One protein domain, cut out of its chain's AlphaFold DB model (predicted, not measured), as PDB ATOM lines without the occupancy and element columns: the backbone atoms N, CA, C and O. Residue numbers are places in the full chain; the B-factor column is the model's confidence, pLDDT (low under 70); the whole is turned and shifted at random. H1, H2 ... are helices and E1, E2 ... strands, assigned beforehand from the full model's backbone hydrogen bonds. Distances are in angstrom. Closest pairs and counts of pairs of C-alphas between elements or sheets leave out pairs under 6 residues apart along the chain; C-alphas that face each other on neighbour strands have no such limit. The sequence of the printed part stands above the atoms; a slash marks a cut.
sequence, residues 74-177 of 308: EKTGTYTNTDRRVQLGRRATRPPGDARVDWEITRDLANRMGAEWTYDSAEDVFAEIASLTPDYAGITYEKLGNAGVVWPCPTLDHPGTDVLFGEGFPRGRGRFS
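Overview. This is residues 74 to 177 of the 308 residues of the protein "Molybdopterin-dependent oxidoreductase" of Gemmatimonadetes bacterium (UniProt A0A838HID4). Little of this domain is regular structure: a small hairpin, E1 and E2, is near the middle, H2 and H3 beside it, H1 farther off. Residues 109 to 114, of which 109 to 112 belong to H1, and 166 to 173 stick out. The printed part has 104 residues, 35 in named elements, in the order E1, E2, H1, H2, H3; the class is mixed, the sheet antiparallel. It is loose, with a radius of gyration of the C-alphas of 17.2 A, and spans 53 by 32 by 30 A.

Arrangement. E1, residues 77 to 80, and E2, residues 85 to 89, form an antiparallel hairpin at 154 degrees; N 79 and O 87, 2.9 A apart, are within hydrogen-bond range. The closest C-alphas of E2 and H3, residues 141 to 144, are those of Gln 87 and Leu 144, 6.1 A. H1, residues 102 to 112, and H2, residues 122 to 132, are close but not clearly touching: the closest C-alphas, of Trp 103 and Ala 122, are 7.7 A apart. Their lines are about perpendicular, at 76 degrees. Every O i to N i+4 pair in H1 and H2 is within range; H3 is too short for one.

Along the chain. E1 begins at C-alpha 77 (33.028, 47.529, -51.524); H3 ends at C-alpha 144 (40.391, 39.385, -52.927). H1 is 15.8 A long, H2 15.5 A.

Size, cuts and confidence. The printed part has no cut, and no printed residue is under 70. The link from E2 to H1 is long.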
ATOM      1  N   GLU A  74      27.393  51.554 -58.476       98.06
ATOM      2  CA  GLU A  74      27.809  52.939 -58.241       98.06
ATOM      3  C   GLU A  74      28.822  53.078 -57.099       98.06
ATOM      4  O   GLU A  74      29.368  54.162 -56.878       98.06
ATOM      5  N   LYS A  75      29.123  51.974 -56.408       97.25
ATOM      6  CA  LYS A  75      30.046  51.930 -55.274       97.25
ATOM      7  C   LYS A  75      31.079  50.816 -55.404       97.25
ATOM      8  O   LYS A  75      30.889  49.834 -56.113       97.25
ATOM      9  N   THR A  76      32.190  51.009 -54.702       97.50
ATOM     10  CA  THR A  76      33.198  49.977 -54.456       97.50
ATOM     11  C   THR A  76      33.019  49.475 -53.029       97.50
ATOM     12  O   THR A  76      32.731  50.267 -52.133       97.50
ATOM     13  N   GLY A  77      33.174  48.174 -52.825       97.12
ATOM     14  CA  GLY A  77      33.028  47.529 -51.524       97.12
ATOM     15  C   GLY A  77      33.071  46.015 -51.668       97.12
ATOM     16  O   GLY A  77      33.357  45.498 -52.746       97.12
ATOM     17  N   THR A  78      32.754  45.285 -50.606       98.00
ATOM     18  CA  THR A  78      32.776  43.818 -50.624       98.00
ATOM     19  C   THR A  78      31.392  43.218 -50.423       98.00
ATOM     20  O   THR A  78      30.601  43.728 -49.635       98.00
ATOM     21  N   TYR A  79      31.129  42.094 -51.087       97.69
ATOM     22  CA  TYR A  79      29.965  41.242 -50.846       97.69
ATOM     23  C   TYR A  79      30.426  39.884 -50.330       97.69
ATOM     24  O   TYR A  79      31.330  39.288 -50.911       97.69
ATOM     25  N   THR A  80      29.781  39.387 -49.278       98.06
ATOM     26  CA  THR A  80      29.988  38.024 -48.775       98.06
ATOM     27  C   THR A  80      28.764  37.192 -49.122       98.06
ATOM     28  O   THR A  80      27.654  37.510 -48.701       98.06
ATOM     29  N   ASN A  81      28.947  36.152 -49.926       96.75
ATOM     30  CA  ASN A  81      27.855  35.313 -50.421       96.75
ATOM     31  C   ASN A  81      27.613  34.069 -49.521       96.75
ATOM     32  O   ASN A  81      28.211  33.908 -48.454       96.75
ATOM     33  N   THR A  82      26.752  33.154 -49.980       96.62
ATOM     34  CA  THR A  82      26.331  31.954 -49.234       96.62
ATOM     35  C   THR A  82      27.456  30.962 -48.925       96.62
ATOM     36  O   THR A  82      27.409  30.326 -47.874       96.62
ATOM     37  N   ASP A  83      28.473  30.813 -49.787       95.75
ATOM     38  CA  ASP A  83      29.611  29.918 -49.507       95.75
ATOM     39  C   ASP A  83      30.669  30.563 -48.604       95.75
ATOM     40  O   ASP A  83      31.694  29.938 -48.360       95.75
ATOM     41  N   ARG A  84      30.390  31.756 -48.041       97.81
ATOM     42  CA  ARG A  84      31.305  32.595 -47.240       97.81
ATOM     43  C   ARG A  84      32.400  33.273 -48.064       97.81
ATOM     44  O   ARG A  84      33.388  33.749 -47.508       97.81
ATOM     45  N   ARG A  85      32.250  33.346 -49.384       98.25
ATOM     46  CA  ARG A  85      33.210  34.018 -50.253       98.25
ATOM     47  C   ARG A  85      33.003  35.522 -50.203       98.25
ATOM     48  O   ARG A  85      31.970  36.034 -50.625       98.25
ATOM     49  N   VAL A  86      34.014  36.221 -49.704       98.56
ATOM     50  CA  VAL A  86      34.137  37.676 -49.773       98.56
ATOM     51  C   VAL A  86      34.636  38.030 -51.168       98.56
ATOM     52  O   VAL A  86      35.648  37.493 -51.613       98.56
ATOM     53  N   GLN A  87      33.937  38.910 -51.877       98.06
ATOM     54  CA  GLN A  87      34.270  39.327 -53.239       98.06
ATOM     55  C   GLN A  87      34.246  40.847 -53.355       98.06
ATOM     56  O   GLN A  87      33.373  41.504 -52.792       98.06
ATOM     57  N   LEU A  88      35.187  41.399 -54.120       97.50
ATOM     58  CA  LEU A  88      35.274  42.835 -54.358       97.50
ATOM     59  C   LEU A  88      34.313  43.259 -55.480       97.50
ATOM     60  O   LEU A  88      34.476  42.871 -56.638       97.50
ATOM     61  N   GLY A  89      33.343  44.102 -55.140       96.31
ATOM     62  CA  GLY A  89      32.561  44.888 -56.085       96.31
ATOM     63  C   GLY A  89      33.297  46.184 -56.414       96.31
ATOM     64  O   GLY A  89      33.761  46.888 -55.517       96.31
ATOM     65  N   ARG A  90      33.423  46.505 -57.704       95.44
ATOM     66  CA  ARG A  90      34.063  47.739 -58.173       95.44
ATOM     67  C   ARG A  90      33.026  48.651 -58.803       95.44
ATOM     68  O   ARG A  90      32.208  48.196 -59.603       95.44
ATOM     69  N   ARG A  91      33.120  49.943 -58.493       96.94
ATOM     70  CA  ARG A  91      32.281  50.972 -59.101       96.94
ATOM     71  C   ARG A  91      32.402  50.937 -60.628       96.94
ATOM     72  O   ARG A  91      33.490  51.126 -61.166       96.94
ATOM     73  N   ALA A  92      31.275  50.751 -61.304       97.81
ATOM     74  CA  ALA A  92      31.166  50.756 -62.761       97.81
ATOM     75  C   ALA A  92      30.654  52.100 -63.305       97.81
ATOM     76  O   ALA A  92      31.005  52.495 -64.413       97.81
ATOM     77  N   THR A  93      29.847  52.823 -62.526       97.62
ATOM     78  CA  THR A  93      29.295  54.137 -62.893       97.62
ATOM     79  C   THR A  93      29.244  55.073 -61.682       97.62
ATOM     80  O   THR A  93      29.537  54.662 -60.566       97.62
ATOM     81  N   ARG A  94      28.934  56.355 -61.883       96.56
ATOM     82  CA  ARG A  94      28.738  57.317 -60.784       96.56
ATOM     83  C   ARG A  94      27.280  57.292 -60.305       96.56
ATOM     84  O   ARG A  94      26.412  57.069 -61.153       96.56
ATOM     85  N   PRO A  95      27.012  57.559 -59.012       97.06
ATOM     86  CA  PRO A  95      25.650  57.768 -58.531       97.06
ATOM     87  C   PRO A  95      24.918  58.854 -59.341       97.06
ATOM     88  O   PRO A  95      25.552  59.838 -59.745       97.06
ATOM     89  N   PRO A  96      23.614  58.694 -59.621       96.31
ATOM     90  CA  PRO A  96      22.837  59.682 -60.359       96.31
ATOM     91  C   PRO A  96      22.426  60.870 -59.475       96.31
ATOM     92  O   PRO A  96      22.081  60.700 -58.309       96.31
ATOM     93  N   GLY A  97      22.367  62.069 -60.064       96.50
ATOM     94  CA  GLY A  97      21.916  63.277 -59.365       96.50
ATOM     95  C   GLY A  97      22.732  63.550 -58.100       96.50
ATOM     96  O   GLY A  97      23.959  63.533 -58.150       96.50
ATOM     97  N   ASP A  98      22.032  63.759 -56.984       96.06
ATOM     98  CA  ASP A  98      22.625  64.001 -55.661       96.06
ATOM     99  C   ASP A  98      22.729  62.723 -54.806       96.06
ATOM    100  O   ASP A  98      22.961  62.802 -53.597       96.06
ATOM    101  N   ALA A  99      22.530  61.541 -55.403       98.00
ATOM    102  CA  ALA A  99      22.704  60.280 -54.693       98.00
ATOM    103  C   ALA A  99      24.158  60.114 -54.238       98.00
ATOM    104  O   ALA A  99      25.104  60.491 -54.936       98.00
ATOM    105  N   ARG A 100      24.346  59.526 -53.058       97.88
ATOM    106  CA  ARG A 100      25.669  59.350 -52.450       97.88
ATOM    107  C   ARG A 100      25.926  57.899 -52.090       97.88
ATOM    108  O   ARG A 100      25.004  57.103 -51.931       97.88
ATOM    109  N   VAL A 101      27.206  57.560 -51.948       97.81
ATOM    110  CA  VAL A 101      27.595  56.236 -51.470       97.81
ATOM    111  C   VAL A 101      27.172  56.074 -50.014       97.81
ATOM    112  O   VAL A 101      27.417  56.947 -49.186       97.81
ATOM    113  N   ASP A 102      26.550  54.939 -49.706       97.81
ATOM    114  CA  ASP A 102      25.869  54.688 -48.435       97.81
ATOM    115  C   ASP A 102      26.737  54.958 -47.199       97.81
ATOM    116  O   ASP A 102      26.303  55.624 -46.263       97.81
ATOM    117  N   TRP A 103      27.979  54.468 -47.203       97.06
ATOM    118  CA  TRP A 103      28.884  54.620 -46.062       97.06
ATOM    119  C   TRP A 103      29.327  56.075 -45.859       97.06
ATOM    120  O   TRP A 103      29.571  56.476 -44.724       97.06
ATOM    121  N   GLU A 104      29.389  56.884 -46.922       97.88
ATOM    122  CA  GLU A 104      29.738  58.305 -46.823       97.88
ATOM    123  C   GLU A 104      28.610  59.100 -46.160       97.88
ATOM    124  O   GLU A 104      28.877  59.993 -45.356       97.88
ATOM    125  N   ILE A 105      27.351  58.763 -46.467       98.25
ATOM    126  CA  ILE A 105      26.180  59.352 -45.803       98.25
ATOM    127  C   ILE A 105      26.229  59.028 -44.308       98.25
ATOM    128  O   ILE A 105      26.131  59.931 -43.475       98.25
ATOM    129  N   THR A 106      26.447  57.754 -43.967       97.88
ATOM    130  CA  THR A 106      26.549  57.294 -42.577       97.88
ATOM    131  C   THR A 106      27.709  57.960 -41.836       97.88
ATOM    132  O   THR A 106      27.514  58.444 -40.722       97.88
ATOM    133  N   ARG A 107      28.893  58.062 -42.457       97.94
ATOM    134  CA  ARG A 107      30.059  58.750 -41.878       97.94
ATOM    135  C   ARG A 107      29.767  60.222 -41.609       97.94
ATOM    136  O   ARG A 107      30.039  60.714 -40.519       97.94
ATOM    137  N   ASP A 108      29.202  60.935 -42.577       98.06
ATOM    138  CA  ASP A 108      28.910  62.358 -42.419       98.06
ATOM    139  C   ASP A 108      27.836  62.613 -41.352       98.06
ATOM    140  O   ASP A 108      27.909  63.608 -40.628       98.06
ATOM    141  N   LEU A 109      26.836  61.730 -41.241       97.56
ATOM    142  CA  LEU A 109      25.840  61.786 -40.172       97.56
ATOM    143  C   LEU A 109      26.497  61.570 -38.803       97.56
ATOM    144  O   LEU A 109      26.308  62.390 -37.907       97.56
ATOM    145  N   ALA A 110      27.322  60.530 -38.667       98.00
ATOM    146  CA  ALA A 110      28.059  60.249 -37.438       98.00
ATOM    147  C   ALA A 110      28.976  61.419 -37.037       98.00
ATOM    148  O   ALA A 110      29.002  61.823 -35.874       98.00
ATOM    149  N   ASN A 111      29.660  62.046 -37.997       98.31
ATOM    150  CA  ASN A 111      30.532  63.193 -37.739       98.31
ATOM    151  C   ASN A 111      29.764  64.441 -37.302       98.31
ATOM    152  O   ASN A 111      30.217  65.150 -36.406       98.31
ATOM    153  N   ARG A 112      28.568  64.684 -37.850       98.00
ATOM    154  CA  ARG A 112      27.669  65.742 -37.349       98.00
ATOM    155  C   ARG A 112      27.179  65.474 -35.924       98.00
ATOM    156  O   ARG A 112      26.810  66.417 -35.232       98.00
ATOM    157  N   MET A 113      27.204  64.216 -35.487       97.69
ATOM    158  CA  MET A 113      26.906  63.791 -34.117       97.69
ATOM    159  C   MET A 113      28.156  63.699 -33.220       97.69
ATOM    160  O   MET A 113      28.035  63.303 -32.064       97.69
ATOM    161  N   GLY A 114      29.340  64.078 -33.717       98.12
ATOM    162  CA  GLY A 114      30.580  64.136 -32.936       98.12
ATOM    163  C   GLY A 114      31.432  62.862 -32.940       98.12
ATOM    164  O   GLY A 114      32.273  62.715 -32.062       98.12
ATOM    165  N   ALA A 115      31.232  61.939 -33.888       97.06
ATOM    166  CA  ALA A 115      31.996  60.686 -33.947       97.06
ATOM    167  C   ALA A 115      33.431  60.825 -34.504       97.06
ATOM    168  O   ALA A 115      34.239  59.923 -34.307       97.06
ATOM    169  N   GLU A 116      33.736  61.930 -35.197       97.12
ATOM    170  CA  GLU A 116      35.068  62.262 -35.742       97.12
ATOM    171  C   GLU A 116      35.724  61.152 -36.600       97.12
ATOM    172  O   GLU A 116      36.940  60.996 -36.622       97.12
ATOM    173  N   TRP A 117      34.933  60.379 -37.344       97.62
ATOM    174  CA  TRP A 117      35.410  59.334 -38.251       97.62
ATOM    175  C   TRP A 117      36.147  59.904 -39.467       97.62
ATOM    176  O   TRP A 117      35.643  60.797 -40.156       97.62
ATOM    177  N   THR A 118      37.292  59.303 -39.793       96.12
ATOM    178  CA  THR A 118      38.218  59.749 -40.849       96.12
ATOM    179  C   THR A 118      38.492  58.663 -41.897       96.12
ATOM    180  O   THR A 118      39.641  58.419 -42.252       96.12
ATOM    181  N   TYR A 119      37.454  57.974 -42.376       97.31
ATOM    182  CA  TYR A 119      37.591  57.015 -43.482       97.31
ATOM    183  C   TYR A 119      37.530  57.729 -44.830       97.31
ATOM    184  O   TYR A 119      36.564  58.459 -45.081       97.31
ATOM    185  N   ASP A 120      38.495  57.468 -45.709       96.38
ATOM    186  CA  ASP A 120      38.562  58.056 -47.052       96.38
ATOM    187  C   ASP A 120      38.042  57.097 -48.133       96.38
ATOM    188  O   ASP A 120      37.680  57.516 -49.236       96.38
ATOM    189  N   SER A 121      37.947  55.805 -47.814       97.38
ATOM    190  CA  SER A 121      37.516  54.762 -48.736       97.38
ATOM    191  C   SER A 121      36.799  53.595 -48.044       97.38
ATOM    192  O   SER A 121      36.915  53.366 -46.841       97.38
ATOM    193  N   ALA A 122      36.089  52.786 -48.840       97.31
ATOM    194  CA  ALA A 122      35.534  51.512 -48.377       97.31
ATOM    195  C   ALA A 122      36.624  50.479 -48.022       97.31
ATOM    196  O   ALA A 122      36.340  49.519 -47.305       97.31
ATOM    197  N   GLU A 123      37.848  50.657 -48.528       97.75
ATOM    198  CA  GLU A 123      38.998  49.824 -48.171       97.75
ATOM    199  C   GLU A 123      39.469  50.128 -46.748       97.75
ATOM    200  O   GLU A 123      39.718  49.188 -46.004       97.75
ATOM    201  N   ASP A 124      39.474  51.399 -46.329       97.94
ATOM    202  CA  ASP A 124      39.819  51.783 -44.952       97.94
ATOM    203  C   ASP A 124      38.827  51.180 -43.948       97.94
ATOM    204  O   ASP A 124      39.224  50.582 -42.949       97.94
ATOM    205  N   VAL A 125      37.526  51.260 -44.258       98.06
ATOM    206  CA  VAL A 125      36.469  50.630 -43.448       98.06
ATOM    207  C   VAL A 125      36.666  49.112 -43.386       98.06
ATOM    208  O   VAL A 125      36.539  48.501 -42.328       98.06
ATOM    209  N   PHE A 126      36.995  48.482 -44.517       98.19
ATOM    210  CA  PHE A 126      37.241  47.043 -44.564       98.19
ATOM    211  C   PHE A 126      38.504  46.639 -43.793       98.19
ATOM    212  O   PHE A 126      38.498  45.610 -43.120       98.19
ATOM    213  N   ALA A 127      39.566  47.443 -43.853       97.94
ATOM    214  CA  ALA A 127      40.793  47.221 -43.100       97.94
ATOM    215  C   ALA A 127      40.532  47.268 -41.587       97.94
ATOM    216  O   ALA A 127      41.028  46.408 -40.857       97.94
ATOM    217  N   GLU A 128      39.687  48.194 -41.118       98.12
ATOM    218  CA  GLU A 128      39.253  48.211 -39.720       98.12
ATOM    219  C   GLU A 128      38.453  46.949 -39.356       98.12
ATOM    220  O   GLU A 128      38.786  46.285 -38.371       98.12
ATOM    221  N   ILE A 129      37.481  46.542 -40.185       97.88
ATOM    222  CA  ILE A 129      36.723  45.289 -39.988       97.88
ATOM    223  C   ILE A 129      37.669  44.089 -39.867       97.88
ATOM    224  O   ILE A 129      37.526  43.284 -38.941       97.88
ATOM    225  N   ALA A 130      38.642  43.971 -40.775       97.62
ATOM    226  CA  ALA A 130      39.621  42.890 -40.780       97.62
ATOM    227  C   ALA A 130      40.520  42.921 -39.533       97.62
ATOM    228  O   ALA A 130      40.830  41.867 -38.981       97.62
ATOM    229  N   SER A 131      40.883  44.109 -39.041       97.50
ATOM    230  CA  SER A 131      41.679  44.256 -37.816       97.50
ATOM    231  C   SER A 131      40.935  43.822 -36.546       97.50
ATOM    232  O   SER A 131      41.555  43.341 -35.597       97.50
ATOM    233  N   LEU A 132      39.604  43.953 -36.533       98.06
ATOM    234  CA  LEU A 132      38.746  43.638 -35.386       98.06
ATOM    235  C   LEU A 132      38.151  42.222 -35.441       98.06
ATOM    236  O   LEU A 132      37.631  41.731 -34.439       98.06
ATOM    237  N   THR A 133      38.231  41.555 -36.595       97.69
ATOM    238  CA  THR A 133      37.608  40.250 -36.843       97.69
ATOM    239  C   THR A 133      38.687  39.213 -37.168       97.69
ATOM    240  O   THR A 133      39.140  39.157 -38.311       97.69
ATOM    241  N   PRO A 134      39.085  38.341 -36.217       97.00
ATOM    242  CA  PRO A 134      40.177  37.384 -36.422       97.00
ATOM    243  C   PRO A 134      40.026  36.509 -37.671       97.00
ATOM    244  O   PRO A 134      40.994  36.301 -38.389       97.00
ATOM    245  N   ASP A 135      38.807  36.065 -37.992       97.12
ATOM    246  CA  ASP A 135      38.537  35.249 -39.182       97.12
ATOM    247  C   ASP A 135      38.691  36.017 -40.510       97.12
ATOM    248  O   ASP A 135      38.649  35.405 -41.576       97.12
ATOM    249  N   TYR A 136      38.849  37.340 -40.470       98.38
ATOM    250  CA  TYR A 136      39.044  38.217 -41.629       98.38
ATOM    251  C   TYR A 136      40.448  38.831 -41.666       98.38
ATOM    252  O   TYR A 136      40.788  39.459 -42.663       98.38
ATOM    253  N   ALA A 137      41.274  38.645 -40.630       97.94
ATOM    254  CA  ALA A 137      42.556  39.337 -40.471       97.94
ATOM    255  C   ALA A 137      43.540  39.115 -41.636       97.94
ATOM    256  O   ALA A 137      44.428  39.927 -41.885       97.94
ATOM    257  N   GLY A 138      43.376  38.019 -42.375       97.94
ATOM    258  CA  GLY A 138      44.141  37.692 -43.569       97.94
ATOM    259  C   GLY A 138      43.547  38.161 -44.894       97.94
ATOM    260  O   GLY A 138      44.133  37.851 -45.932       97.94
ATOM    261  N   ILE A 139      42.388  38.820 -44.897       98.31
ATOM    262  CA  ILE A 139      41.684  39.269 -46.102       98.31
ATOM    263  C   ILE A 139      42.012  40.743 -46.343       98.31
ATOM    264  O   ILE A 139      41.753  41.593 -45.501       98.31
ATOM    265  N   THR A 140      42.545  41.050 -47.524       97.88
ATOM    266  CA  THR A 140      42.815  42.416 -47.999       97.88
ATOM    267  C   THR A 140      42.208  42.601 -49.385       97.88
ATOM    268  O   THR A 140      41.978  41.616 -50.093       97.88
ATOM    269  N   TYR A 141      41.971  43.842 -49.817       96.94
ATOM    270  CA  TYR A 141      41.463  44.115 -51.171       96.94
ATOM    271  C   TYR A 141      42.376  43.543 -52.262       96.94
ATOM    272  O   TYR A 141      41.882  42.988 -53.245       96.94
ATOM    273  N   GLU A 142      43.693  43.613 -52.060       96.06
ATOM    274  CA  GLU A 142      44.680  42.987 -52.939       96.06
ATOM    275  C   GLU A 142      44.448  41.472 -53.053       96.06
ATOM    276  O   GLU A 142      44.337  40.938 -54.158       96.06
ATOM    277  N   LYS A 143      44.284  40.784 -51.917       96.88
ATOM    278  CA  LYS A 143      44.089  39.331 -51.874       96.88
ATOM    279  C   LYS A 143      42.750  38.876 -52.452       96.88
ATOM    280  O   LYS A 143      42.677  37.794 -53.030       96.88
ATOM    281  N   LEU A 144      41.695  39.686 -52.325       97.25
ATOM    282  CA  LEU A 144      40.391  39.385 -52.927       97.25
ATOM    283  C   LEU A 144      40.496  39.196 -54.447       97.25
ATOM    284  O   LEU A 144      39.787  38.360 -55.014       97.25
ATOM    285  N   GLY A 145      41.378  39.948 -55.115       92.38
ATOM    286  CA  GLY A 145      41.637  39.810 -56.546       92.38
ATOM    287  C   GLY A 145      40.352  39.811 -57.389       92.38
ATOM    288  O   GLY A 145      39.520  40.717 -57.284       92.38
ATOM    289  N   ASN A 146      40.200  38.795 -58.245       92.12
ATOM    290  CA  ASN A 146      38.997  38.582 -59.064       92.12
ATOM    291  C   ASN A 146      38.104  37.436 -58.558       92.12
ATOM    292  O   ASN A 146      36.930  37.379 -58.917       92.12
ATOM    293  N   ALA A 147      38.650  36.514 -57.760       92.44
ATOM    294  CA  ALA A 147      37.960  35.294 -57.334       92.44
ATOM    295  C   ALA A 147      37.369  35.386 -55.918       92.44
ATOM    296  O   ALA A 147      36.535  34.558 -55.548       92.44
ATOM    297  N   GLY A 148      37.779  36.379 -55.129       97.31
ATOM    298  CA  GLY A 148      37.429  36.479 -53.720       97.31
ATOM    299  C   GLY A 148      38.133  35.450 -52.834       97.31
ATOM    300  O   GLY A 148      38.855  34.577 -53.313       97.31
ATOM    301  N   VAL A 149      37.881  35.547 -51.530       98.38
ATOM    302  CA  VAL A 149      38.438  34.664 -50.493       98.38
ATOM    303  C   VAL A 149      37.297  34.100 -49.656       98.38
ATOM    304  O   VAL A 149      36.401  34.843 -49.262       98.38
ATOM    305  N   VAL A 150      37.317  32.798 -49.372       98.25
ATOM    306  CA  VAL A 150      36.338  32.167 -48.476       98.25
ATOM    307  C   VAL A 150      36.816  32.303 -47.037       98.25
ATOM    308  O   VAL A 150      37.897  31.817 -46.707       98.25
ATOM    309  N   TRP A 151      36.035  32.960 -46.179       97.81
ATOM    310  CA  TRP A 151      36.377  33.063 -44.758       97.81
ATOM    311  C   TRP A 151      35.983  31.772 -44.003       97.81
ATOM    312  O   TRP A 151      35.000  31.115 -44.382       97.81
ATOM    313  N   PRO A 152      36.699  31.383 -42.928       97.50
ATOM    314  CA  PRO A 152      37.819  32.079 -42.279       97.50
ATOM    315  C   PRO A 152      39.121  32.197 -43.089       97.50
ATOM    316  O   PRO A 152      39.479  31.338 -43.888       97.50
ATOM    317  N   CYS A 153      39.850  33.282 -42.857       98.06
ATOM    318  CA  CYS A 153      41.190  33.536 -43.368       98.06
ATOM    319  C   CYS A 153      41.976  34.344 -42.317       98.06
ATOM    320  O   CYS A 153      42.015  35.572 -42.400       98.06
ATOM    321  N   PRO A 154      42.587  33.686 -41.316       97.50
ATOM    322  CA  PRO A 154      43.121  34.369 -40.136       97.50
ATOM    323  C   PRO A 154      44.458  35.088 -40.348       97.50
ATOM    324  O   PRO A 154      44.837  35.926 -39.536       97.50
ATOM    325  N   THR A 155      45.199  34.771 -41.410       98.06
ATOM    326  CA  THR A 155      46.513  35.370 -41.687       98.06
ATOM    327  C   THR A 155      46.688  35.686 -43.171       98.06
ATOM    328  O   THR A 155      45.995  35.138 -44.036       98.06
ATOM    329  N   LEU A 156      47.615  36.595 -43.486       97.00
ATOM    330  CA  LEU A 156      47.866  37.047 -44.860       97.00
ATOM    331  C   LEU A 156      48.336  35.916 -45.788       97.00
ATOM    332  O   LEU A 156      47.995  35.926 -46.968       97.00
ATOM    333  N   ASP A 157      49.040  34.917 -45.263       97.31
ATOM    334  CA  ASP A 157      49.510  33.729 -45.984       97.31
ATOM    335  C   ASP A 157      48.466  32.598 -46.068       97.31
ATOM    336  O   ASP A 157      48.593  31.703 -46.901       97.31
ATOM    337  N   HIS A 158      47.396  32.646 -45.264       97.56
ATOM    338  CA  HIS A 158      46.340  31.634 -45.290       97.56
ATOM    339  C   HIS A 158      45.497  31.736 -46.580       97.56
ATOM    340  O   HIS A 158      45.037  32.826 -46.907       97.56
ATOM    341  N   PRO A 159      45.209  30.652 -47.321       95.62
ATOM    342  CA  PRO A 159      44.509  30.745 -48.612       95.62
ATOM    343  C   PRO A 159      43.000  31.053 -48.502       95.62
ATOM    344  O   PRO A 159      42.376  31.452 -49.481       95.62
ATOM    345  N   GLY A 160      42.421  30.870 -47.314       97.19
ATOM    346  CA  GLY A 160      40.974  30.862 -47.062       97.19
ATOM    347  C   GLY A 160      40.492  29.452 -46.709       97.19
ATOM    348  O   GLY A 160      41.273  28.501 -46.759       97.19
ATOM    349  N   THR A 161      39.229  29.304 -46.318       97.06
ATOM    350  CA  THR A 161      38.668  28.024 -45.855       97.06
ATOM    351  C   THR A 161      37.403  27.644 -46.623       97.06
ATOM    352  O   THR A 161      36.286  28.011 -46.245       97.06
ATOM    353  N   ASP A 162      37.572  26.828 -47.664       95.06
ATOM    354  CA  ASP A 162      36.463  26.338 -48.495       95.06
ATOM    355  C   ASP A 162      35.509  25.422 -47.706       95.06
ATOM    356  O   ASP A 162      34.286  25.594 -47.728       95.06
ATOM    357  N   VAL A 163      36.066  24.475 -46.944       95.31
ATOM    358  CA  VAL A 163      35.306  23.475 -46.181       95.31
ATOM    359  C   VAL A 163      35.523  23.678 -44.686       95.31
ATOM    360  O   VAL A 163      36.637  23.550 -44.183       95.31
ATOM    361  N   LEU A 164      34.439  23.962 -43.961       95.62
ATOM    362  CA  LEU A 164      34.463  24.009 -42.500       95.62
ATOM    363  C   LEU A 164      34.423  22.604 -41.906       95.62
ATOM    364  O   LEU A 164      33.823  21.689 -42.464       95.62
ATOM    365  N   PHE A 165      35.006  22.478 -40.715       94.31
ATOM    366  CA  PHE A 165      34.910  21.286 -39.868       94.31
ATOM    367  C   PHE A 165      35.460  19.998 -40.499       94.31
ATOM    368  O   PHE A 165      35.067  18.906 -40.095       94.31
ATOM    369  N   GLY A 166      36.388  20.113 -41.458       90.69
ATOM    370  CA  GLY A 166      37.040  18.959 -42.088       90.69
ATOM    371  C   GLY A 166      37.875  18.118 -41.114       90.69
ATOM    372  O   GLY A 166      37.930  16.901 -41.253       90.69
ATOM    373  N   GLU A 167      38.474  18.751 -40.100       89.56
ATOM    374  CA  GLU A 167      39.309  18.080 -39.086       89.56
ATOM    375  C   GLU A 167      38.601  17.900 -37.733       89.56
ATOM    376  O   GLU A 167      38.986  17.057 -36.923       89.56
ATOM    377  N   GLY A 168      37.550  18.680 -37.468       92.50
ATOM    378  CA  GLY A 168      36.826  18.647 -36.201       92.50
ATOM    379  C   GLY A 168      35.909  19.849 -35.995       92.50
ATOM    380  O   GLY A 168      35.914  20.812 -36.760       92.50
ATOM    381  N   PHE A 169      35.102  19.797 -34.936       95.25
ATOM    382  CA  PHE A 169      34.199  20.891 -34.580       95.25
ATOM    383  C   PHE A 169      34.890  21.883 -33.633       95.25
ATOM    384  O   PHE A 169      35.622  21.445 -32.746       95.25
ATOM    385  N   PRO A 170      34.571  23.193 -33.682       91.56
ATOM    386  CA  PRO A 170      35.107  24.185 -32.742       91.56
ATOM    387  C   PRO A 170      34.799  23.861 -31.273       91.56
ATOM    388  O   PRO A 170      35.502  24.284 -30.365       91.56
ATOM    389  N   ARG A 171      33.741  23.074 -31.031       93.50
ATOM    390  CA  ARG A 171      33.331  22.586 -29.705       93.50
ATOM    391  C   ARG A 171      33.936  21.219 -29.343       93.50
ATOM    392  O   ARG A 171      33.464  20.563 -28.418       93.50
ATOM    393  N   GLY A 172      34.920  20.745 -30.104       95.00
ATOM    394  CA  GLY A 172      35.522  19.417 -29.993       95.00
ATOM    395  C   GLY A 172      34.691  18.325 -30.668       95.00
ATOM    396  O   GLY A 172      35.136  17.715 -31.636       95.00
ATOM    397  N   ARG A 173      33.467  18.073 -30.189       94.50
ATOM    398  CA  ARG A 173      32.559  17.056 -30.754       94.50
ATOM    399  C   ARG A 173      31.249  17.671 -31.233       94.50
ATOM    400  O   ARG A 173      30.790  18.678 -30.694       94.50
ATOM    401  N   GLY A 174      30.634  17.028 -32.224       94.88
ATOM    402  CA  GLY A 174      29.277  17.352 -32.653       94.88
ATOM    403  C   GLY A 174      28.283  17.152 -31.507       94.88
ATOM    404  O   GLY A 174      28.426  16.232 -30.697       94.88
ATOM    405  N   ARG A 175      27.275  18.025 -31.430       94.31
ATOM    406  CA  ARG A 175      26.181  17.921 -30.460       94.31
ATOM    407  C   ARG A 175      24.942  17.385 -31.165       94.31
ATOM    408  O   ARG A 175      24.425  18.036 -32.066       94.31
ATOM    409  N   PHE A 176      24.441  16.246 -30.707       95.38
ATOM    410  CA  PHE A 176      23.116  15.777 -31.094       95.38
ATOM    411  C   PHE A 176      22.062  16.541 -30.293       95.38
ATOM    412  O   PHE A 176      22.089  16.540 -29.060       95.38
ATOM    413  N   SER A 177      21.145  17.195 -30.999       92.62
ATOM    414  CA  SER A 177      20.005  17.899 -30.415       92.62
ATOM    415  C   SER A 177      18.728  17.240 -30.936       92.62
ATOM    416  O   SER A 177      18.514  17.249 -32.148       92.62
TER     417      SER A 177